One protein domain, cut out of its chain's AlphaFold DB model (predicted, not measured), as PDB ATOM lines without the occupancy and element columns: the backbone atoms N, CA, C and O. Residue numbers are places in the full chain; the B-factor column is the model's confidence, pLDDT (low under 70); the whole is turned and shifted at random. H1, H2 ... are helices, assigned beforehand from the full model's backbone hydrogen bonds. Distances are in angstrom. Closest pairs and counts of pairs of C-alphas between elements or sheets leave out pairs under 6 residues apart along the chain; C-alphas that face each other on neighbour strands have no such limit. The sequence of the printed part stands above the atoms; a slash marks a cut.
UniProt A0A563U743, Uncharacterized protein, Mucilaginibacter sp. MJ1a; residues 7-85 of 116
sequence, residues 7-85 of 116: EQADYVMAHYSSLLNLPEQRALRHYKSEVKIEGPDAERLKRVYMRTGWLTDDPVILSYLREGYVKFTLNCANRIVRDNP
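This is residues 7 to 85 of the 116 residues of an uncharacterized protein of Mucilaginibacter sp. MJ1a (UniProt A0A563U743). Five helices make an elongated body in three parts: H2 in the middle with short H4 packed on its first half, the pair H1 and H5 at one end, where H1 crosses H5, and H3 at the other end. The end parts are joined to the middle by few contacts, and H3 touches no helix. The printed part has 79 residues, with the named helices in the order H1, H2, H3, H4, H5 and no named strand; the class is all helix. It is only just compact, close to loose, with a radius of gyration of the C-alphas of 13.5 A, and the C-alphas span 44 by 23 by 22 A.

H1 is residues 7 to 15, 12.4 A long, with C-alpha 7 at (-8.465, -35.155, -20.604). H2 is residues 22 to 34, 18.2 A long, with C-alpha 22 at (-6.008, -32.297, 2.549). H3 is residues 42 to 51, 14.3 A, and H4 is residues 59 to 63, 6.0 A. H5, the longest helix, is residues 69 to 83, 20.9 A, with C-alpha 83 at (-9.741, -44.983, -3.990).

H1 and H5 touch, the closest C-alphas being those of Ala 9 and Ala 77, 5.1 A apart, and their lines are about perpendicular at 73 degrees, only just beyond steep. H2 and H5 are close but not clearly touching, with the C-alphas of Glu 24 and Cys 76 closest at 7.2 A, at a shallow tilt of 25 degrees, opposite ways. H2 touches H4 with residues 23 to 27 alone; the closest C-alphas, of Ala 27 and Ile 61, are 5.5 A apart. H2 and H3 are close but not clearly touching, with the C-alphas of Ser 33 and Tyr 49 closest at 7.4 A, at a shallow tilt of 19 degrees, opposite ways. H1 and H3, for instance, are apart. In H1, H2, H3, H4 and H5 every O i to N i+4 pair is within hydrogen-bond range.

The two C-alphas farthest apart, of Pro 40 and Pro 85, are 45.3 A apart. The printed part has no cut and no long link; the link from H4 to H5 is tight. The mean pLDDT of the printed part is 96.4, and no printed residue is under 70.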
ATOM      1  N   GLU A   7      -7.037 -35.503 -20.497       96.62
ATOM      2  CA  GLU A   7      -8.465 -35.155 -20.604       96.62
ATOM      3  C   GLU A   7      -9.296 -35.785 -19.470       96.62
ATOM      4  O   GLU A   7     -10.173 -35.142 -18.890       96.62
ATOM      5  N   GLN A   8      -9.003 -37.041 -19.114       97.31
ATOM      6  CA  GLN A   8      -9.663 -37.716 -17.999       97.31
ATOM      7  C   GLN A   8      -9.257 -37.122 -16.650       97.31
ATOM      8  O   GLN A   8     -10.109 -36.962 -15.777       97.31
ATOM      9  N   ALA A   9      -7.980 -36.782 -16.466       97.75
ATOM     10  CA  ALA A   9      -7.512 -36.149 -15.242       97.75
ATOM     11  C   ALA A   9      -8.171 -34.783 -15.036       97.75
ATOM     12  O   ALA A   9      -8.696 -34.521 -13.955       97.75
ATOM     13  N   ASP A  10      -8.243 -33.958 -16.078       97.00
ATOM     14  CA  ASP A  10      -8.921 -32.663 -16.035       97.00
ATOM     15  C   ASP A  10     -10.405 -32.810 -15.704       97.00
ATOM     16  O   ASP A  10     -10.939 -32.068 -14.878       97.00
ATOM     17  N   TYR A  11     -11.073 -33.807 -16.286       97.88
ATOM     18  CA  TYR A  11     -12.459 -34.122 -15.960       97.88
ATOM     19  C   TYR A  11     -12.638 -34.490 -14.481       97.88
ATOM     20  O   TYR A  11     -13.548 -33.980 -13.819       97.88
ATOM     21  N   VAL A  12     -11.750 -35.331 -13.940       98.06
ATOM     22  CA  VAL A  12     -11.771 -35.709 -12.520       98.06
ATOM     23  C   VAL A  12     -11.535 -34.489 -11.633       98.06
ATOM     24  O   VAL A  12     -12.312 -34.231 -10.716       98.06
ATOM     25  N   MET A  13     -10.512 -33.690 -11.931       97.81
ATOM     26  CA  MET A  13     -10.183 -32.491 -11.158       97.81
ATOM     27  C   MET A  13     -11.286 -31.426 -11.224       97.81
ATOM     28  O   MET A  13     -11.508 -30.712 -10.245       97.81
ATOM     29  N   ALA A  14     -12.003 -31.320 -12.343       97.25
ATOM     30  CA  ALA A  14     -13.095 -30.367 -12.503       97.25
ATOM     31  C   ALA A  14     -14.341 -30.755 -11.694       97.25
ATOM     32  O   ALA A  14     -14.939 -29.893 -11.052       97.25
ATOM     33  N   HIS A  15     -14.721 -32.036 -11.703       97.81
ATOM     34  CA  HIS A  15     -16.033 -32.474 -11.202       97.81
ATOM     35  C   HIS A  15     -15.986 -33.252  -9.886       97.81
ATOM     36  O   HIS A  15     -17.007 -33.371  -9.215       97.81
ATOM     37  N   TYR A  16     -14.812 -33.738  -9.490       97.62
ATOM     38  CA  TYR A  16     -14.620 -34.590  -8.312       97.62
ATOM     39  C   TYR A  16     -13.502 -34.082  -7.393       97.62
ATOM     40  O   TYR A  16     -12.986 -34.829  -6.562       97.62
ATOM     41  N   SER A  17     -13.127 -32.801  -7.488       95.94
ATOM     42  CA  SER A  17     -12.099 -32.196  -6.620       95.94
ATOM     43  C   SER A  17     -12.441 -32.227  -5.125       95.94
ATOM     44  O   SER A  17     -11.544 -32.103  -4.295       95.94
ATOM     45  N   SER A  18     -13.703 -32.454  -4.757       96.81
ATOM     46  CA  SER A  18     -14.102 -32.717  -3.369       96.81
ATOM     47  C   SER A  18     -13.505 -34.011  -2.796       96.81
ATOM     48  O   SER A  18     -13.431 -34.146  -1.578       96.81
ATOM     49  N   LEU A  19     -13.051 -34.941  -3.645       98.06
ATOM     50  CA  LEU A  19     -12.402 -36.199  -3.252       98.06
ATOM     51  C   LEU A  19     -10.878 -36.072  -3.073       98.06
ATOM     52  O   LEU A  19     -10.208 -37.061  -2.757       98.06
ATOM     53  N   LEU A  20     -10.309 -34.880  -3.280       98.06
ATOM     54  CA  LEU A  20      -8.903 -34.605  -2.972       98.06
ATOM     55  C   LEU A  20      -8.662 -34.735  -1.465       98.06
ATOM     56  O   LEU A  20      -9.494 -34.311  -0.660       98.06
ATOM     57  N   ASN A  21      -7.508 -35.269  -1.071       97.50
ATOM     58  CA  ASN A  21      -7.103 -35.249   0.336       97.50
ATOM     59  C   ASN A  21      -6.598 -33.851   0.742       97.50
ATOM     60  O   ASN A  21      -6.384 -32.978  -0.100       97.50
ATOM     61  N   LEU A  22      -6.410 -33.616   2.044       97.25
ATOM     62  CA  LEU A  22      -6.008 -32.297   2.549       97.25
ATOM     63  C   LEU A  22      -4.695 -31.771   1.924       97.25
ATOM     64  O   LEU A  22      -4.691 -30.612   1.499       97.25
ATOM     65  N   PRO A  23      -3.607 -32.566   1.806       97.62
ATOM     66  CA  PRO A  23      -2.402 -32.130   1.101       97.62
ATOM     67  C   PRO A  23      -2.641 -31.715  -0.354       97.62
ATOM     68  O   PRO A  23      -2.208 -30.641  -0.767       97.62
ATOM     69  N   GLU A  24      -3.385 -32.514  -1.118       98.12
ATOM     70  CA  GLU A  24      -3.704 -32.221  -2.518       98.12
ATOM     71  C   GLU A  24      -4.573 -30.970  -2.658       98.12
ATOM     72  O   GLU A  24      -4.336 -30.148  -3.541       98.12
ATOM     73  N   GLN A  25      -5.550 -30.774  -1.768       97.88
ATOM     74  CA  GLN A  25      -6.357 -29.553  -1.742       97.88
ATOM     75  C   GLN A  25      -5.492 -28.316  -1.475       97.88
ATOM     76  O   GLN A  25      -5.681 -27.283  -2.126       97.88
ATOM     77  N   ARG A  26      -4.531 -28.409  -0.543       97.88
ATOM     78  CA  ARG A  26      -3.574 -27.327  -0.258       97.88
ATOM     79  C   ARG A  26      -2.668 -27.055  -1.458       97.88
ATOM     80  O   ARG A  26      -2.524 -25.894  -1.825       97.88
ATOM     81  N   ALA A  27      -2.126 -28.089  -2.101       98.31
ATOM     82  CA  ALA A  27      -1.290 -27.953  -3.296       98.31
ATOM     83  C   ALA A  27      -2.064 -27.322  -4.467       98.31
ATOM     84  O   ALA A  27      -1.604 -26.358  -5.075       98.31
ATOM     85  N   LEU A  28      -3.287 -27.791  -4.731       97.75
ATOM     86  CA  LEU A  28      -4.148 -27.230  -5.774       97.75
ATOM     87  C   LEU A  28      -4.478 -25.758  -5.500       97.75
ATOM     88  O   LEU A  28      -4.479 -24.941  -6.423       97.75
ATOM     89  N   ARG A  29      -4.772 -25.408  -4.241       97.31
ATOM     90  CA  ARG A  29      -5.033 -24.022  -3.833       97.31
ATOM     91  C   ARG A  29      -3.796 -23.149  -4.001       97.31
ATOM     92  O   ARG A  29      -3.933 -22.059  -4.554       97.31
ATOM     93  N   HIS A  30      -2.632 -23.635  -3.571       98.00
ATOM     94  CA  HIS A  30      -1.349 -22.963  -3.749       98.00
ATOM     95  C   HIS A  30      -1.125 -22.633  -5.224       98.00
ATOM     96  O   HIS A  30      -1.047 -21.460  -5.574       98.00
ATOM     97  N   TYR A  31      -1.158 -23.646  -6.092       97.31
ATOM     98  CA  TYR A  31      -0.943 -23.472  -7.527       97.31
ATOM     99  C   TYR A  31      -1.935 -22.478  -8.151       97.31
ATOM    100  O   TYR A  31      -1.549 -21.532  -8.832       97.31
ATOM    101  N   LYS A  32      -3.239 -22.627  -7.866       95.25
ATOM    102  CA  LYS A  32      -4.273 -21.705  -8.372       95.25
ATOM    103  C   LYS A  32      -4.090 -20.270  -7.886       95.25
ATOM    104  O   LYS A  32      -4.572 -19.352  -8.546       95.25
ATOM    105  N   SER A  33      -3.499 -20.083  -6.712       96.38
ATOM    106  CA  SER A  33      -3.239 -18.762  -6.144       96.38
ATOM    107  C   SER A  33      -1.990 -18.149  -6.763       96.38
ATOM    108  O   SER A  33      -2.022 -16.979  -7.123       96.38
ATOM    109  N   GLU A  34      -0.939 -18.947  -6.951       94.75
ATOM    110  CA  GLU A  34       0.309 -18.550  -7.604       94.75
ATOM    111  C   GLU A  34       0.079 -18.084  -9.046       94.75
ATOM    112  O   GLU A  34       0.497 -16.988  -9.400       94.75
ATOM    113  N   VAL A  35      -0.695 -18.833  -9.839       94.12
ATOM    114  CA  VAL A  35      -1.028 -18.465 -11.232       94.12
ATOM    115  C   VAL A  35      -1.802 -17.140 -11.330       94.12
ATOM    116  O   VAL A  35      -1.792 -16.498 -12.373       94.12
ATOM    117  N   LYS A  36      -2.477 -16.706 -10.258       90.00
ATOM    118  CA  LYS A  36      -3.222 -15.433 -10.213       90.00
ATOM    119  C   LYS A  36      -2.380 -14.249  -9.736       90.00
ATOM    120  O   LYS A  36      -2.896 -13.137  -9.656       90.00
ATOM    121  N   ILE A  37      -1.139 -14.485  -9.319       93.44
ATOM    122  CA  ILE A  37      -0.255 -13.434  -8.827       93.44
ATOM    123  C   ILE A  37       0.490 -12.848 -10.018       93.44
ATOM    124  O   ILE A  37       1.477 -13.396 -10.498       93.44
ATOM    125  N   GLU A  38       0.017 -11.694 -10.464       89.56
ATOM    126  CA  GLU A  38       0.608 -10.936 -11.560       89.56
ATOM    127  C   GLU A  38       0.433  -9.427 -11.336       89.56
ATOM    128  O   GLU A  38      -0.365  -8.982 -10.504       89.56
ATOM    129  N   GLY A  39       1.201  -8.626 -12.075       90.94
ATOM    130  CA  GLY A  39       1.071  -7.171 -12.076       90.94
ATOM    131  C   GLY A  39       1.662  -6.450 -10.850       90.94
ATOM    132  O   GLY A  39       2.368  -7.044 -10.031       90.94
ATOM    133  N   PRO A  40       1.397  -5.134 -10.720       88.44
ATOM    134  CA  PRO A  40       2.055  -4.263  -9.737       88.44
ATOM    135  C   PRO A  40       1.705  -4.597  -8.278       88.44
ATOM    136  O   PRO A  40       2.453  -4.260  -7.364       88.44
ATOM    137  N   ASP A  41       0.589  -5.290  -8.053       91.62
ATOM    138  CA  ASP A  41       0.105  -5.695  -6.732       91.62
ATOM    139  C   ASP A  41       0.613  -7.077  -6.278       91.62
ATOM    140  O   ASP A  41       0.271  -7.529  -5.179       91.62
ATOM    141  N   ALA A  42       1.437  -7.757  -7.085       94.06
ATOM    142  CA  ALA A  42       1.850  -9.143  -6.857       94.06
ATOM    143  C   ALA A  42       2.424  -9.389  -5.450       94.06
ATOM    144  O   ALA A  42       2.031 -10.336  -4.772       94.06
ATOM    145  N   GLU A  43       3.301  -8.509  -4.960       93.62
ATOM    146  CA  GLU A  43       3.914  -8.658  -3.632       93.62
ATOM    147  C   GLU A  43       2.917  -8.460  -2.484       93.62
ATOM    148  O   GLU A  43       2.980  -9.140  -1.454       93.62
ATOM    149  N   ARG A  44       1.942  -7.561  -2.656       94.69
ATOM    150  CA  ARG A  44       0.852  -7.390  -1.691       94.69
ATOM    151  C   ARG A  44      -0.028  -8.639  -1.659       94.69
ATOM    152  O   ARG A  44      -0.326  -9.132  -0.571       94.69
ATOM    153  N   LEU A  45      -0.389  -9.169  -2.830       94.88
ATOM    154  CA  LEU A  45      -1.199 -10.381  -2.971       94.88
ATOM    155  C   LEU A  45      -0.501 -11.607  -2.378       94.88
ATOM    156  O   LEU A  45      -1.120 -12.313  -1.586       94.88
ATOM    157  N   LYS A  46       0.795 -11.812  -2.656       95.75
ATOM    158  CA  LYS A  46       1.594 -12.889  -2.044       95.75
ATOM    159  C   LYS A  46       1.530 -12.845  -0.523       95.75
ATOM    160  O   LYS A  46       1.235 -13.858   0.105       95.75
ATOM    161  N   ARG A  47       1.754 -11.670   0.084       95.44
ATOM    162  CA  ARG A  47       1.688 -11.516   1.549       95.44
ATOM    163  C   ARG A  47       0.311 -11.867   2.103       95.44
ATOM    164  O   ARG A  47       0.231 -12.540   3.127       95.44
ATOM    165  N   VAL A  48      -0.760 -11.419   1.449       95.75
ATOM    166  CA  VAL A  48      -2.130 -11.750   1.865       95.75
ATOM    167  C   VAL A  48      -2.374 -13.252   1.737       95.75
ATOM    168  O   VAL A  48      -2.822 -13.864   2.700       95.75
ATOM    169  N   TYR A  49      -2.017 -13.861   0.608       96.81
ATOM    170  CA  TYR A  49      -2.243 -15.284   0.368       96.81
ATOM    171  C   TYR A  49      -1.424 -16.193   1.283       96.81
ATOM    172  O   TYR A  49      -1.925 -17.239   1.688       96.81
ATOM    173  N   MET A  50      -0.205 -15.803   1.661       96.56
ATOM    174  CA  MET A  50       0.556 -16.514   2.694       96.56
ATOM    175  C   MET A  50      -0.157 -16.435   4.050       96.56
ATOM    176  O   MET A  50      -0.346 -17.455   4.705       96.56
ATOM    177  N   ARG A  51      -0.633 -15.247   4.454       96.12
ATOM    178  CA  ARG A  51      -1.353 -15.063   5.731       96.12
ATOM    179  C   ARG A  51      -2.680 -15.820   5.790       96.12
ATOM    180  O   ARG A  51      -3.053 -16.292   6.856       96.12
ATOM    181  N   THR A  52      -3.401 -15.928   4.673       95.62
ATOM    182  CA  THR A  52      -4.694 -16.634   4.607       95.62
ATOM    183  C   THR A  52      -4.558 -18.136   4.342       95.62
ATOM    184  O   THR A  52      -5.573 -18.829   4.248       95.62
ATOM    185  N   GLY A  53      -3.335 -18.662   4.189       94.19
ATOM    186  CA  GLY A  53      -3.089 -20.073   3.866       94.19
ATOM    187  C   GLY A  53      -3.535 -20.471   2.452       94.19
ATOM    188  O   GLY A  53      -3.903 -21.624   2.202       94.19
ATOM    189  N   TRP A  54      -3.583 -19.505   1.535       96.00
ATOM    190  CA  TRP A  54      -3.818 -19.726   0.107       96.00
ATOM    191  C   TRP A  54      -2.527 -20.069  -0.628       96.00
ATOM    192  O   TRP A  54      -2.551 -20.915  -1.515       96.00
ATOM    193  N   LEU A  55      -1.416 -19.463  -0.211       97.38
ATOM    194  CA  LEU A  55      -0.065 -19.925  -0.499       97.38
ATOM    195  C   LEU A  55       0.504 -20.661   0.716       97.38
ATOM    196  O   LEU A  55      -0.034 -20.604   1.822       97.38
ATOM    197  N   THR A  56       1.592 -21.386   0.491       96.81
ATOM    198  CA  THR A  56       2.288 -22.149   1.524       96.81
ATOM    199  C   THR A  56       3.747 -22.306   1.127       96.81
ATOM    200  O   THR A  56       4.053 -22.398  -0.057       96.81
ATOM    201  N   ASP A  57       4.620 -22.342   2.120       96.44
ATOM    202  CA  ASP A  57       6.050 -22.654   2.045       96.44
ATOM    203  C   ASP A  57       6.360 -24.077   2.548       96.44
ATOM    204  O   ASP A  57       7.518 -24.483   2.606       96.44
ATOM    205  N   ASP A  58       5.323 -24.847   2.890       97.50
ATOM    206  CA  ASP A  58       5.424 -26.215   3.389       97.50
ATOM    207  C   ASP A  58       6.040 -27.129   2.309       97.50
ATOM    208  O   ASP A  58       5.389 -27.401   1.289       97.50
ATOM    209  N   PRO A  59       7.272 -27.635   2.506       97.38
ATOM    210  CA  PRO A  59       7.993 -28.377   1.476       97.38
ATOM    211  C   PRO A  59       7.300 -29.691   1.111       97.38
ATOM    212  O   PRO A  59       7.462 -30.176  -0.013       97.38
ATOM    213  N   VAL A  60       6.503 -30.258   2.024       96.75
ATOM    214  CA  VAL A  60       5.725 -31.469   1.757       96.75
ATOM    215  C   VAL A  60       4.630 -31.152   0.751       96.75
ATOM    216  O   VAL A  60       4.513 -31.855  -0.249       96.75
ATOM    217  N   ILE A  61       3.885 -30.060   0.939       97.75
ATOM    218  CA  ILE A  61       2.840 -29.636  -0.005       97.75
ATOM    219  C   ILE A  61       3.444 -29.241  -1.351       97.75
ATOM    220  O   ILE A  61       2.950 -29.671  -2.393       97.75
ATOM    221  N   LEU A  62       4.535 -28.474  -1.343       97.69
ATOM    222  CA  LEU A  62       5.198 -28.041  -2.575       97.69
ATOM    223  C   LEU A  62       5.783 -29.215  -3.373       97.69
ATOM    224  O   LEU A  62       5.849 -29.151  -4.599       97.69
ATOM    225  N   SER A  63       6.142 -30.324  -2.715       97.81
ATOM    226  CA  SER A  63       6.620 -31.523  -3.412       97.81
ATOM    227  C   SER A  63       5.583 -32.140  -4.357       97.81
ATOM    228  O   SER A  63       5.979 -32.683  -5.385       97.81
ATOM    229  N   TYR A  64       4.278 -31.971  -4.093       97.44
ATOM    230  CA  TYR A  64       3.210 -32.443  -4.988       97.44
ATOM    231  C   TYR A  64       3.242 -31.747  -6.354       97.44
ATOM    232  O   TYR A  64       2.776 -32.315  -7.338       97.44
ATOM    233  N   LEU A  65       3.782 -30.526  -6.416       97.62
ATOM    234  CA  LEU A  65       3.836 -29.691  -7.617       97.62
ATOM    235  C   LEU A  65       5.203 -29.742  -8.321       97.62
ATOM    236  O   LEU A  65       5.350 -29.156  -9.391       97.62
ATOM    237  N   ARG A  66       6.202 -30.442  -7.758       96.81
ATOM    238  CA  ARG A  66       7.600 -30.425  -8.236       96.81
ATOM    239  C   ARG A  66       7.762 -30.910  -9.677       96.81
ATOM    240  O   ARG A  66       8.591 -30.383 -10.407       96.81
ATOM    241  N   GLU A  67       6.974 -31.902 -10.083       96.44
ATOM    242  CA  GLU A  67       6.972 -32.447 -11.449       96.44
ATOM    243  C   GLU A  67       6.038 -31.672 -12.404       96.44
ATOM    244  O   GLU A  67       5.804 -32.093 -13.536       96.44
ATOM    245  N   GLY A  68       5.488 -30.542 -11.956       96.75
ATOM    246  CA  GLY A  68       4.569 -29.706 -12.717       96.75
ATOM    247  C   GLY A  68       3.092 -30.054 -12.515       96.75
ATOM    248  O   GLY A  68       2.715 -31.122 -12.027       96.75
ATOM    249  N   TYR A  69       2.229 -29.115 -12.914       96.44
ATOM    250  CA  TYR A  69       0.786 -29.193 -12.669       96.44
ATOM    251  C   TYR A  69       0.109 -30.375 -13.370       96.44
ATOM    252  O   TYR A  69      -0.737 -31.026 -12.768       96.44
ATOM    253  N   VAL A  70       0.510 -30.701 -14.602       96.38
ATOM    254  CA  VAL A  70      -0.061 -31.832 -15.357       96.38
ATOM    255  C   VAL A  70       0.209 -33.161 -14.647       96.38
ATOM    256  O   VAL A  70      -0.681 -33.995 -14.488       96.38
ATOM    257  N   LYS A  71       1.432 -33.362 -14.145       97.25
ATOM    258  CA  LYS A  71       1.767 -34.567 -13.382       97.25
ATOM    259  C   LYS A  71       1.001 -34.620 -12.061       97.25
ATOM    260  O   LYS A  71       0.495 -35.676 -11.686       97.25
ATOM    261  N   PHE A  72       0.872 -33.477 -11.389       97.88
ATOM    262  CA  PHE A  72       0.071 -33.345 -10.178       97.88
ATOM    263  C   PHE A  72      -1.399 -33.737 -10.404       97.88
ATOM    264  O   PHE A  72      -1.927 -34.555  -9.646       97.88
ATOM    265  N   THR A  73      -2.055 -33.214 -11.447       97.75
ATOM    266  CA  THR A  73      -3.459 -33.537 -11.750       97.75
ATOM    267  C   THR A  73      -3.631 -35.007 -12.110       97.75
ATOM    268  O   THR A  73      -4.549 -35.646 -11.596       97.75
ATOM    269  N   LEU A  74      -2.720 -35.583 -12.903       98.06
ATOM    270  CA  LEU A  74      -2.707 -37.016 -13.207       98.06
ATOM    271  C   LEU A  74      -2.586 -37.864 -11.937       98.06
ATOM    272  O   LEU A  74      -3.356 -38.808 -11.757       98.06
ATOM    273  N   ASN A  75      -1.653 -37.540 -11.042       97.81
ATOM    274  CA  ASN A  75      -1.452 -38.288  -9.800       97.81
ATOM    275  C   ASN A  75      -2.702 -38.231  -8.907       97.81
ATOM    276  O   ASN A  75      -3.170 -39.271  -8.438       97.81
ATOM    277  N   CYS A  76      -3.282 -37.038  -8.737       98.12
ATOM    278  CA  CYS A  76      -4.515 -36.849  -7.974       98.12
ATOM    279  C   CYS A  76      -5.682 -37.631  -8.588       98.12
ATOM    280  O   CYS A  76      -6.384 -38.350  -7.880       98.12
ATOM    281  N   ALA A  77      -5.879 -37.529  -9.903       98.12
ATOM    282  CA  ALA A  77      -6.986 -38.179 -10.589       98.12
ATOM    283  C   ALA A  77      -6.880 -39.710 -10.541       98.12
ATOM    284  O   ALA A  77      -7.863 -40.380 -10.225       98.12
ATOM    285  N   ASN A  78      -5.686 -40.267 -10.777       97.62
ATOM    286  CA  ASN A  78      -5.452 -41.710 -10.663       97.62
ATOM    287  C   ASN A  78      -5.739 -42.205  -9.238       97.62
ATOM    288  O   ASN A  78      -6.392 -43.234  -9.066       97.62
ATOM    289  N   ARG A  79      -5.302 -41.457  -8.214       97.75
ATOM    290  CA  ARG A  79      -5.605 -41.769  -6.813       97.75
ATOM    291  C   ARG A  79      -7.110 -41.728  -6.544       97.75
ATOM    292  O   ARG A  79      -7.646 -42.674  -5.980       97.75
ATOM    293  N   ILE A  80      -7.792 -40.660  -6.958       97.94
ATOM    294  CA  ILE A  80      -9.235 -40.482  -6.752       97.94
ATOM    295  C   ILE A  80     -10.025 -41.642  -7.369       97.94
ATOM    296  O   ILE A  80     -10.862 -42.216  -6.676       97.94
ATOM    297  N   VAL A  81      -9.730 -42.016  -8.619       97.12
ATOM    298  CA  VAL A  81     -10.394 -43.135  -9.311       97.12
ATOM    299  C   VAL A  81     -10.116 -44.466  -8.616       97.12
ATOM    300  O   VAL A  81     -11.033 -45.262  -8.436       97.12
ATOM    301  N   ARG A  82      -8.869 -44.707  -8.197       96.56
ATOM    302  CA  ARG A  82      -8.489 -45.935  -7.488       96.56
ATOM    303  C   ARG A  82      -9.192 -46.061  -6.135       96.56
ATOM    304  O   ARG A  82      -9.643 -47.148  -5.794       96.56
ATOM    305  N   ASP A  83      -9.252 -44.973  -5.372       97.12
ATOM    306  CA  ASP A  83      -9.741 -44.983  -3.990       97.12
ATOM    307  C   ASP A  83     -11.272 -44.791  -3.900       97.12
ATOM    308  O   ASP A  83     -11.853 -45.029  -2.845       97.12
ATOM    309  N   ASN A  84     -11.933 -44.331  -4.973       96.12
ATOM    310  CA  ASN A  84     -13.384 -44.077  -5.024       96.12
ATOM    311  C   ASN A  84     -14.020 -44.579  -6.343       96.12
ATOM    312  O   ASN A  84     -14.632 -43.784  -7.072       96.12
ATOM    313  N   PRO A  85     -13.880 -45.872  -6.688       94.31
ATOM    314  CA  PRO A  85     -14.361 -46.409  -7.965       94.31
ATOM    315  C   PRO A  85     -15.889 -46.330  -8.124       94.31
ATOM    316  O   PRO A  85     -16.394 -46.314  -9.240       94.31
TER     317      PRO A  85